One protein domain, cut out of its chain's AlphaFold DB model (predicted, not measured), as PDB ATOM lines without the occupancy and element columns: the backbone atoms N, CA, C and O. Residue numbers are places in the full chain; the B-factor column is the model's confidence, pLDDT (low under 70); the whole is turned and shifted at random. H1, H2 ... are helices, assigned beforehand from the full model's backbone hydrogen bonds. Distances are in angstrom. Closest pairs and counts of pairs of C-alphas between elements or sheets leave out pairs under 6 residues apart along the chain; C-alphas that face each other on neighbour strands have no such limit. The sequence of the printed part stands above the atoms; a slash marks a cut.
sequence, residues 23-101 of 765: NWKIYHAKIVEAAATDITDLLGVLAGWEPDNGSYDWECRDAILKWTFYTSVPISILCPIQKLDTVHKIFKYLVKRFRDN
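Overview. This is residues 23 to 101 of the 765 residues of an uncharacterized protein of Scleroderma citrinum Foug A (UniProt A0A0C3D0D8). H5 branches off H3 at a slant, its first residue, Val 87, meeting residues 62 to 66 of H3, and the two spread apart from there; H1 lies over one side of this pair, with H2 at the turn after H1, and the short H4 lies on the other side. Helix-to-helix contacts are few, and the long link of residues 47 to 57 makes one end of the shape. The printed part has 79 residues with five named helices, H1 to H5 in chain order, and no named strand; the class is all helix. It is compact, with a radius of gyration of the C-alphas of 13.1 A, and spans 38 by 25 by 21 A, only just elongated.

Along the chain. H1, residues 23 to 38, begins at C-alpha 23 (12.670, -12.984, 84.163) and is 22.1 A long. H2 is residues 40 to 46. H3, residues 58 to 72, measures 21.0 A from C-alpha 58 (16.552, 14.715, 99.838). H4 is residues 75 to 81. H5, residues 87 to 99, measures 17.7 A and ends at C-alpha 99 (19.130, -2.164, 78.361).

Arrangement. H1 is close to but not clearly touching H3, closest at the C-alphas of Ile 31 and Ser 72, 6.9 A. H2 is about perpendicular to H1, at 75 degrees. H3 and H5 only just touch, with 3 pairs of C-alphas within 8 A, closest Asp 62 and Val 87 at 5.9 A; they run the same way at a steep tilt of 42 degrees. H4 is close to but not clearly touching H5, closest at the C-alphas of Ile 81 and Ile 90, 6.0 A. H1 and H4 are apart. Each O i to N i+4 pair is within hydrogen-bond range in H1, H2, H3 and H5; H4 has 1 of 3, and 2 of 4 O i to N i+3 pairs.

Size, cuts and confidence. The C-alphas farthest apart, those of Ser 55 and Asn 101, are 39.7 A apart. The printed part has no cut. The link from H2 to H3 is long; the other three are tight. The mean pLDDT of the printed part is 82.5, with 13 residues under 70, among them residues 34 to 36 and 100 to 101.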
ATOM      1  N   ASN A  23      12.521 -12.977  82.709       67.00
ATOM      2  CA  ASN A  23      12.670 -12.984  84.163       67.00
ATOM      3  C   ASN A  23      12.985 -11.573  84.710       67.00
ATOM      4  O   ASN A  23      12.459 -11.193  85.750       67.00
ATOM      5  N   TRP A  24      13.725 -10.734  83.962       69.31
ATOM      6  CA  TRP A  24      13.924  -9.322  84.326       69.31
ATOM      7  C   TRP A  24      12.622  -8.513  84.277       69.31
ATOM      8  O   TRP A  24      12.417  -7.679  85.150       69.31
ATOM      9  N   LYS A  25      11.703  -8.758  83.330       74.12
ATOM     10  CA  LYS A  25      10.411  -8.040  83.302       74.12
ATOM     11  C   LYS A  25       9.544  -8.370  84.519       74.12
ATOM     12  O   LYS A  25       8.977  -7.461  85.115       74.12
ATOM     13  N   ILE A  26       9.484  -9.646  84.905       74.50
ATOM     14  CA  ILE A  26       8.759 -10.102  86.104       74.50
ATOM     15  C   ILE A  26       9.416  -9.532  87.368       74.50
ATOM     16  O   ILE A  26       8.734  -9.019  88.249       74.50
ATOM     17  N   TYR A  27      10.745  -9.572  87.441       73.56
ATOM     18  CA  TYR A  27      11.506  -9.059  88.575       73.56
ATOM     19  C   TYR A  27      11.422  -7.524  88.709       73.56
ATOM     20  O   TYR A  27      11.229  -7.015  89.807       73.56
ATOM     21  N   HIS A  28      11.466  -6.782  87.598       75.38
ATOM     22  CA  HIS A  28      11.233  -5.336  87.563       75.38
ATOM     23  C   HIS A  28       9.806  -4.982  87.993       75.38
ATOM     24  O   HIS A  28       9.626  -4.057  88.779       75.38
ATOM     25  N   ALA A  29       8.795  -5.720  87.515       73.31
ATOM     26  CA  ALA A  29       7.419  -5.544  87.975       73.31
ATOM     27  C   ALA A  29       7.318  -5.740  89.495       73.31
ATOM     28  O   ALA A  29       6.761  -4.881  90.163       73.31
ATOM     29  N   LYS A  30       7.960  -6.778  90.051       74.06
ATOM     30  CA  LYS A  30       8.001  -7.028  91.501       74.06
ATOM     31  C   LYS A  30       8.776  -5.979  92.307       74.06
ATOM     32  O   LYS A  30       8.378  -5.699  93.431       74.06
ATOM     33  N   ILE A  31       9.842  -5.377  91.765       68.31
ATOM     34  CA  ILE A  31      10.482  -4.206  92.396       68.31
ATOM     35  C   ILE A  31       9.498  -3.037  92.442       68.31
ATOM     36  O   ILE A  31       9.354  -2.420  93.488       68.31
ATOM     37  N   VAL A  32       8.839  -2.720  91.324       70.44
ATOM     38  CA  VAL A  32       7.897  -1.589  91.249       70.44
ATOM     39  C   VAL A  32       6.678  -1.825  92.146       70.44
ATOM     40  O   VAL A  32       6.239  -0.899  92.812       70.44
ATOM     41  N   GLU A  33       6.182  -3.059  92.216       74.00
ATOM     42  CA  GLU A  33       5.089  -3.498  93.088       74.00
ATOM     43  C   GLU A  33       5.464  -3.380  94.574       74.00
ATOM     44  O   GLU A  33       4.784  -2.670  95.304       74.00
ATOM     45  N   ALA A  34       6.582  -3.974  95.008       66.44
ATOM     46  CA  ALA A  34       7.043  -3.878  96.398       66.44
ATOM     47  C   ALA A  34       7.415  -2.439  96.799       66.44
ATOM     48  O   ALA A  34       7.171  -2.010  97.923       66.44
ATOM     49  N   ALA A  35       7.974  -1.655  95.875       66.25
ATOM     50  CA  ALA A  35       8.228  -0.243  96.120       66.25
ATOM     51  C   ALA A  35       6.913   0.555  96.233       66.25
ATOM     52  O   ALA A  35       6.822   1.457  97.059       66.25
ATOM     53  N   ALA A  36       5.878   0.206  95.464       66.81
ATOM     54  CA  ALA A  36       4.558   0.826  95.557       66.81
ATOM     55  C   ALA A  36       3.754   0.404  96.802       66.81
ATOM     56  O   ALA A  36       2.844   1.137  97.175       66.81
ATOM     57  N   THR A  37       4.061  -0.730  97.451       73.44
ATOM     58  CA  THR A  37       3.444  -1.114  98.737       73.44
ATOM     59  C   THR A  37       4.173  -0.544  99.949       73.44
ATOM     60  O   THR A  37       3.522  -0.163 100.919       73.44
ATOM     61  N   ASP A  38       5.507  -0.488  99.902       63.78
ATOM     62  CA  ASP A  38       6.342  -0.187 101.075       63.78
ATOM     63  C   ASP A  38       6.866   1.264 101.082       63.78
ATOM     64  O   ASP A  38       7.394   1.732 102.092       63.78
ATOM     65  N   ILE A  39       6.760   1.975  99.953       67.19
ATOM     66  CA  ILE A  39       7.323   3.318  99.731       67.19
ATOM     67  C   ILE A  39       6.273   4.272  99.120       67.19
ATOM     68  O   ILE A  39       6.641   5.252  98.476       67.19
ATOM     69  N   THR A  40       4.974   4.001  99.287       68.00
ATOM     70  CA  THR A  40       3.861   4.692  98.600       68.00
ATOM     71  C   THR A  40       3.982   6.219  98.641       68.00
ATOM     72  O   THR A  40       4.032   6.852  97.590       68.00
ATOM     73  N   ASP A  41       4.135   6.790  99.836       74.00
ATOM     74  CA  ASP A  41       4.207   8.237 100.085       74.00
ATOM     75  C   ASP A  41       5.483   8.862  99.478       74.00
ATOM     76  O   ASP A  41       5.470   9.922  98.852       74.00
ATOM     77  N   LEU A  42       6.629   8.176  99.597       71.25
ATOM     78  CA  LEU A  42       7.889   8.665  99.025       71.25
ATOM     79  C   LEU A  42       7.880   8.578  97.491       71.25
ATOM     80  O   LEU A  42       8.384   9.484  96.829       71.25
ATOM     81  N   LEU A  43       7.319   7.504  96.922       70.00
ATOM     82  CA  LEU A  43       7.148   7.357  95.477       70.00
ATOM     83  C   LEU A  43       6.108   8.324  94.916       70.00
ATOM     84  O   LEU A  43       6.313   8.805  93.806       70.00
ATOM     85  N   GLY A  44       5.056   8.653  95.671       75.81
ATOM     86  CA  GLY A  44       4.089   9.690  95.315       75.81
ATOM     87  C   GLY A  44       4.792  11.006  94.995       75.81
ATOM     88  O   GLY A  44       4.630  11.546  93.898       75.81
ATOM     89  N   VAL A  45       5.672  11.464  95.891       74.31
ATOM     90  CA  VAL A  45       6.455  12.688  95.661       74.31
ATOM     91  C   VAL A  45       7.516  12.511  94.565       74.31
ATOM     92  O   VAL A  45       7.666  13.381  93.709       74.31
ATOM     93  N   LEU A  46       8.230  11.380  94.519       69.38
ATOM     94  CA  LEU A  46       9.261  11.124  93.494       69.38
ATOM     95  C   LEU A  46       8.699  10.994  92.066       69.38
ATOM     96  O   LEU A  46       9.412  11.284  91.105       69.38
ATOM     97  N   ALA A  47       7.446  10.561  91.919       69.62
ATOM     98  CA  ALA A  47       6.723  10.498  90.650       69.62
ATOM     99  C   ALA A  47       6.016  11.820  90.288       69.62
ATOM    100  O   ALA A  47       5.452  11.927  89.198       69.62
ATOM    101  N   GLY A  48       6.021  12.814  91.186       71.94
ATOM    102  CA  GLY A  48       5.269  14.062  91.032       71.94
ATOM    103  C   GLY A  48       3.747  13.885  91.123       71.94
ATOM    104  O   GLY A  48       3.007  14.726  90.617       71.94
ATOM    105  N   TRP A  49       3.275  12.785  91.717       74.38
ATOM    106  CA  TRP A  49       1.851  12.511  91.955       74.38
ATOM    107  C   TRP A  49       1.356  13.132  93.264       74.38
ATOM    108  O   TRP A  49       0.178  13.462  93.383       74.38
ATOM    109  N   GLU A  50       2.258  13.321  94.225       81.19
ATOM    110  CA  GLU A  50       2.009  14.010  95.489       81.19
ATOM    111  C   GLU A  50       2.906  15.261  95.571       81.19
ATOM    112  O   GLU A  50       4.087  15.186  95.215       81.19
ATOM    113  N   PRO A  51       2.384  16.437  95.974       73.75
ATOM    114  CA  PRO A  51       3.175  17.661  96.007       73.75
ATOM    115  C   PRO A  51       4.258  17.586  97.086       73.75
ATOM    116  O   PRO A  51       3.974  17.275  98.243       73.75
ATOM    117  N   ASP A  52       5.496  17.934  96.727       82.38
ATOM    118  CA  ASP A  52       6.582  17.993  97.702       82.38
ATOM    119  C   ASP A  52       6.339  19.124  98.709       82.38
ATOM    120  O   ASP A  52       6.505  20.308  98.412       82.38
ATOM    121  N   ASN A  53       5.948  18.746  99.922       87.19
ATOM    122  CA  ASN A  53       5.736  19.659 101.040       87.19
ATOM    123  C   ASN A  53       7.050  20.235 101.614       87.19
ATOM    124  O   ASN A  53       7.001  21.049 102.537       87.19
ATOM    125  N   GLY A  54       8.214  19.786 101.126       88.44
ATOM    126  CA  GLY A  54       9.532  20.192 101.612       88.44
ATOM    127  C   GLY A  54       9.882  19.678 103.014       88.44
ATOM    128  O   GLY A  54      10.898  20.091 103.568       88.44
ATOM    129  N   SER A  55       9.076  18.787 103.612       83.44
ATOM    130  CA  SER A  55       9.326  18.258 104.964       83.44
ATOM    131  C   SER A  55      10.336  17.111 104.999       83.44
ATOM    132  O   SER A  55      10.748  16.699 106.082       83.44
ATOM    133  N   TYR A  56      10.708  16.568 103.838       81.44
ATOM    134  CA  TYR A  56      11.686  15.493 103.712       81.44
ATOM    135  C   TYR A  56      12.962  16.010 103.066       81.44
ATOM    136  O   TYR A  56      12.965  16.441 101.915       81.44
ATOM    137  N   ASP A  57      14.060  15.876 103.800       91.88
ATOM    138  CA  ASP A  57      15.404  16.013 103.257       91.88
ATOM    139  C   ASP A  57      15.607  15.039 102.080       91.88
ATOM    140  O   ASP A  57      15.258  13.853 102.152       91.88
ATOM    141  N   TRP A  58      16.195  15.534 100.991       85.00
ATOM    142  CA  TRP A  58      16.552  14.715  99.838       85.00
ATOM    143  C   TRP A  58      17.573  13.627 100.203       85.00
ATOM    144  O   TRP A  58      17.493  12.520  99.670       85.00
ATOM    145  N   GLU A  59      18.474  13.884 101.159       89.50
ATOM    146  CA  GLU A  59      19.395  12.865 101.675       89.50
ATOM    147  C   GLU A  59      18.640  11.730 102.386       89.50
ATOM    148  O   GLU A  59      18.985  10.557 102.225       89.50
ATOM    149  N   CYS A  60      17.550  12.050 103.093       89.31
ATOM    150  CA  CYS A  60      16.674  11.058 103.714       89.31
ATOM    151  C   CYS A  60      15.932  10.218 102.658       89.31
ATOM    152  O   CYS A  60      15.910   8.990 102.762       89.31
ATOM    153  N   ARG A  61      15.396  10.845 101.597       87.31
ATOM    154  CA  ARG A  61      14.750  10.112 100.490       87.31
ATOM    155  C   ARG A  61      15.729   9.198  99.747       87.31
ATOM    156  O   ARG A  61      15.411   8.032  99.519       87.31
ATOM    157  N   ASP A  62      16.927   9.685  99.419       90.25
ATOM    158  CA  ASP A  62      17.980   8.899  98.760       90.25
ATOM    159  C   ASP A  62      18.462   7.732  99.652       90.25
ATOM    160  O   ASP A  62      18.683   6.625  99.156       90.25
ATOM    161  N   ALA A  63      18.530   7.925 100.976       90.69
ATOM    162  CA  ALA A  63      18.843   6.869 101.939       90.69
ATOM    163  C   ALA A  63      17.750   5.786 102.046       90.69
ATOM    164  O   ALA A  63      18.083   4.600 102.038       90.69
ATOM    165  N   ILE A  64      16.464   6.160 102.102       92.38
ATOM    166  CA  ILE A  64      15.342   5.202 102.143       92.38
ATOM    167  C   ILE A  64      15.298   4.379 100.849       92.38
ATOM    168  O   ILE A  64      15.276   3.152 100.893       92.38
ATOM    169  N   LEU A  65      15.392   5.039  99.691       90.69
ATOM    170  CA  LEU A  65      15.477   4.377  98.387       90.69
ATOM    171  C   LEU A  65      16.670   3.408  98.298       90.69
ATOM    172  O   LEU A  65      16.496   2.271  97.859       90.69
ATOM    173  N   LYS A  66      17.876   3.819  98.728       93.31
ATOM    174  CA  LYS A  66      19.050   2.926  98.829       93.31
ATOM    175  C   LYS A  66      18.756   1.709  99.696       93.31
ATOM    176  O   LYS A  66      19.101   0.600  99.300       93.31
ATOM    177  N   TRP A  67      18.134   1.906 100.859       93.69
ATOM    178  CA  TRP A  67      17.796   0.820 101.773       93.69
ATOM    179  C   TRP A  67      16.847  -0.188 101.120       93.69
ATOM    180  O   TRP A  67      17.136  -1.382 101.152       93.69
ATOM    181  N   THR A  68      15.785   0.267 100.448       91.25
ATOM    182  CA  THR A  68      14.861  -0.649  99.760       91.25
ATOM    183  C   THR A  68      15.509  -1.329  98.552       91.25
ATOM    184  O   THR A  68      15.312  -2.522  98.340       91.25
ATOM    185  N   PHE A  69      16.397  -0.653  97.810       90.19
ATOM    186  CA  PHE A  69      17.248  -1.352  96.837       90.19
ATOM    187  C   PHE A  69      18.134  -2.413  97.507       90.19
ATOM    188  O   PHE A  69      18.328  -3.482  96.935       90.19
ATOM    189  N   TYR A  70      18.657  -2.169  98.708       91.69
ATOM    190  CA  TYR A  70      19.499  -3.137  99.411       91.69
ATOM    191  C   TYR A  70      18.736  -4.331 100.007       91.69
ATOM    192  O   TYR A  70      19.336  -5.395 100.151       91.69
ATOM    193  N   THR A  71      17.441  -4.200 100.311       92.25
ATOM    194  CA  THR A  71      16.595  -5.322 100.759       92.25
ATOM    195  C   THR A  71      15.962  -6.091  99.595       92.25
ATOM    196  O   THR A  71      15.864  -7.315  99.667       92.25
ATOM    197  N   SER A  72      15.565  -5.418  98.509       89.56
ATOM    198  CA  SER A  72      14.872  -6.041  97.367       89.56
ATOM    199  C   SER A  72      15.796  -6.622  96.283       89.56
ATOM    200  O   SER A  72      15.327  -7.384  95.427       89.56
ATOM    201  N   VAL A  73      17.091  -6.272  96.259       90.38
ATOM    202  CA  VAL A  73      18.023  -6.678  95.186       90.38
ATOM    203  C   VAL A  73      18.920  -7.861  95.581       90.38
ATOM    204  O   VAL A  73      19.688  -7.749  96.537       90.38
ATOM    205  N   PRO A  74      18.916  -8.980  94.817       92.19
ATOM    206  CA  PRO A  74      19.817 -10.110  95.031       92.19
ATOM    207  C   PRO A  74      21.288  -9.708  95.142       92.19
ATOM    208  O   PRO A  74      21.785  -8.874  94.382       92.19
ATOM    209  N   ILE A  75      22.012 -10.376  96.043       91.12
ATOM    210  CA  ILE A  75      23.392 -10.041  96.441       91.12
ATOM    211  C   ILE A  75      24.353  -9.933  95.232       91.12
ATOM    212  O   ILE A  75      25.233  -9.074  95.196       91.12
ATOM    213  N   SER A  76      24.140 -10.734  94.183       90.38
ATOM    214  CA  SER A  76      24.915 -10.713  92.930       90.38
ATOM    215  C   SER A  76      24.781  -9.418  92.105       90.38
ATOM    216  O   SER A  76      25.678  -9.077  91.327       90.38
ATOM    217  N   ILE A  77      23.680  -8.684  92.272       91.94
ATOM    218  CA  ILE A  77      23.418  -7.367  91.671       91.94
ATOM    219  C   ILE A  77      23.709  -6.252  92.699       91.94
ATOM    220  O   ILE A  77      24.142  -5.165  92.319       91.94
ATOM    221  N   LEU A  78      23.571  -6.548  93.996       93.38
ATOM    222  CA  LEU A  78      23.864  -5.664  95.126       93.38
ATOM    223  C   LEU A  78      25.332  -5.198  95.178       93.38
ATOM    224  O   LEU A  78      25.595  -4.007  95.322       93.38
ATOM    225  N   CYS A  79      26.305  -6.107  95.035       92.06
ATOM    226  CA  CYS A  79      27.733  -5.794  95.201       92.06
ATOM    227  C   CYS A  79      28.287  -4.648  94.317       92.06
ATOM    228  O   CYS A  79      29.098  -3.863  94.815       92.06
ATOM    229  N   PRO A  80      27.922  -4.505  93.024       93.00
ATOM    230  CA  PRO A  80      28.284  -3.318  92.247       93.00
ATOM    231  C   PRO A  80      27.433  -2.081  92.583       93.00
ATOM    232  O   PRO A  80      27.933  -0.969  92.447       93.00
ATOM    233  N   ILE A  81      26.189  -2.257  93.046       94.62
ATOM    234  CA  ILE A  81      25.289  -1.160  93.440       94.62
ATOM    235  C   ILE A  81      25.758  -0.478  94.734       94.62
ATOM    236  O   ILE A  81      25.718   0.744  94.822       94.62
ATOM    237  N   GLN A  82      26.312  -1.230  95.690       92.69
ATOM    238  CA  GLN A  82      26.899  -0.704  96.936       92.69
ATOM    239  C   GLN A  82      28.053   0.300  96.733       92.69
ATOM    240  O   GLN A  82      28.466   0.957  97.684       92.69
ATOM    241  N   LYS A  83      28.586   0.427  95.512       94.00
ATOM    242  CA  LYS A  83      29.653   1.378  95.148       94.00
ATOM    243  C   LYS A  83      29.119   2.681  94.534       94.00
ATOM    244  O   LYS A  83      29.884   3.408  93.904       94.00
ATOM    245  N   LEU A  84      27.812   2.932  94.626       95.62
ATOM    246  CA  LEU A  84      27.125   4.024  93.935       95.62
ATOM    247  C   LEU A  84      26.494   4.979  94.953       95.62
ATOM    248  O   LEU A  84      25.479   4.682  95.573       95.62
ATOM    249  N   ASP A  85      27.094   6.158  95.099       92.38
ATOM    250  CA  ASP A  85      26.827   7.062  96.231       92.38
ATOM    251  C   ASP A  85      25.446   7.745  96.210       92.38
ATOM    252  O   ASP A  85      25.119   8.453  97.156       92.38
ATOM    253  N   THR A  86      24.639   7.568  95.159       92.06
ATOM    254  CA  THR A  86      23.283   8.139  95.027       92.06
ATOM    255  C   THR A  86      22.363   7.202  94.253       92.06
ATOM    256  O   THR A  86      22.802   6.463  93.368       92.06
ATOM    257  N   VAL A  87      21.062   7.280  94.510       90.38
ATOM    258  CA  VAL A  87      20.037   6.473  93.835       90.38
ATOM    259  C   VAL A  87      19.991   6.751  92.333       90.38
ATOM    260  O   VAL A  87      19.795   5.831  91.543       90.38
ATOM    261  N   HIS A  88      20.288   7.978  91.896       88.50
ATOM    262  CA  HIS A  88      20.444   8.270  90.468       88.50
ATOM    263  C   HIS A  88      21.584   7.456  89.823       88.50
ATOM    264  O   HIS A  88      21.421   6.935  88.717       88.50
ATOM    265  N   LYS A  89      22.728   7.282  90.510       93.62
ATOM    266  CA  LYS A  89      23.806   6.393  90.035       93.62
ATOM    267  C   LYS A  89      23.324   4.937  89.973       93.62
ATOM    268  O   LYS A  89      23.627   4.258  88.994       93.62
ATOM    269  N   ILE A  90      22.540   4.485  90.959       93.81
ATOM    270  CA  ILE A  90      21.941   3.137  91.001       93.81
ATOM    271  C   ILE A  90      21.000   2.910  89.811       93.81
ATOM    272  O   ILE A  90      21.204   1.962  89.052       93.81
ATOM    273  N   PHE A  91      20.034   3.802  89.572       90.50
ATOM    274  CA  PHE A  91      19.147   3.720  88.409       90.50
ATOM    275  C   PHE A  91      19.928   3.750  87.093       90.50
ATOM    276  O   PHE A  91      19.680   2.916  86.229       90.50
ATOM    277  N   LYS A  92      20.917   4.639  86.937       92.38
ATOM    278  CA  LYS A  92      21.752   4.698  85.724       92.38
ATOM    279  C   LYS A  92      22.549   3.404  85.498       92.38
ATOM    280  O   LYS A  92      22.703   2.977  84.354       92.38
ATOM    281  N   TYR A  93      23.012   2.757  86.570       92.88
ATOM    282  CA  TYR A  93      23.675   1.454  86.514       92.88
ATOM    283  C   TYR A  93      22.715   0.324  86.118       92.88
ATOM    284  O   TYR A  93      23.033  -0.439  85.207       92.88
ATOM    285  N   LEU A  94      21.537   0.242  86.750       90.25
ATOM    286  CA  LEU A  94      20.485  -0.723  86.409       90.25
ATOM    287  C   LEU A  94      20.044  -0.557  84.948       90.25
ATOM    288  O   LEU A  94      20.050  -1.519  84.186       90.25
ATOM    289  N   VAL A  95      19.742   0.676  84.534       88.69
ATOM    290  CA  VAL A  95      19.350   1.016  83.162       88.69
ATOM    291  C   VAL A  95      20.411   0.569  82.162       88.69
ATOM    292  O   VAL A  95      20.050  -0.088  81.192       88.69
ATOM    293  N   LYS A  96      21.703   0.838  82.398       90.56
ATOM    294  CA  LYS A  96      22.763   0.333  81.512       90.56
ATOM    295  C   LYS A  96      22.814  -1.199  81.511       90.56
ATOM    296  O   LYS A  96      22.716  -1.817  80.459       90.56
ATOM    297  N   ARG A  97      22.910  -1.826  82.689       87.75
ATOM    298  CA  ARG A  97      23.092  -3.281  82.816       87.75
ATOM    299  C   ARG A  97      21.920  -4.105  82.264       87.75
ATOM    300  O   ARG A  97      22.124  -5.270  81.934       87.75
ATOM    301  N   PHE A  98      20.724  -3.522  82.160       84.88
ATOM    302  CA  PHE A  98      19.544  -4.217  81.648       84.88
ATOM    303  C   PHE A  98      19.057  -3.764  80.261       84.88
ATOM    304  O   PHE A  98      18.383  -4.564  79.612       84.88
ATOM    305  N   ARG A  99      19.425  -2.572  79.755       81.06
ATOM    306  CA  ARG A  99      19.130  -2.164  78.361       81.06
ATOM    307  C   ARG A  99      19.997  -2.864  77.319       81.06
ATOM    308  O   ARG A  99      19.498  -3.118  76.232       81.06
ATOM    309  N   ASP A 100      21.236  -3.212  77.660       58.19
ATOM    310  CA  ASP A 100      22.194  -3.821  76.721       58.19
ATOM    311  C   ASP A 100      21.857  -5.302  76.381       58.19
ATOM    312  O   ASP A 100      22.604  -5.965  75.666       58.19
ATOM    313  N   ASN A 101      20.728  -5.839  76.875       53.69
ATOM    314  CA  ASN A 101      20.207  -7.149  76.476       53.69
ATOM    315  C   ASN A 101      19.318  -6.991  75.236       53.69
ATOM    316  O   ASN A 101      18.139  -6.640  75.355       53.69
TER     317      ASN A 101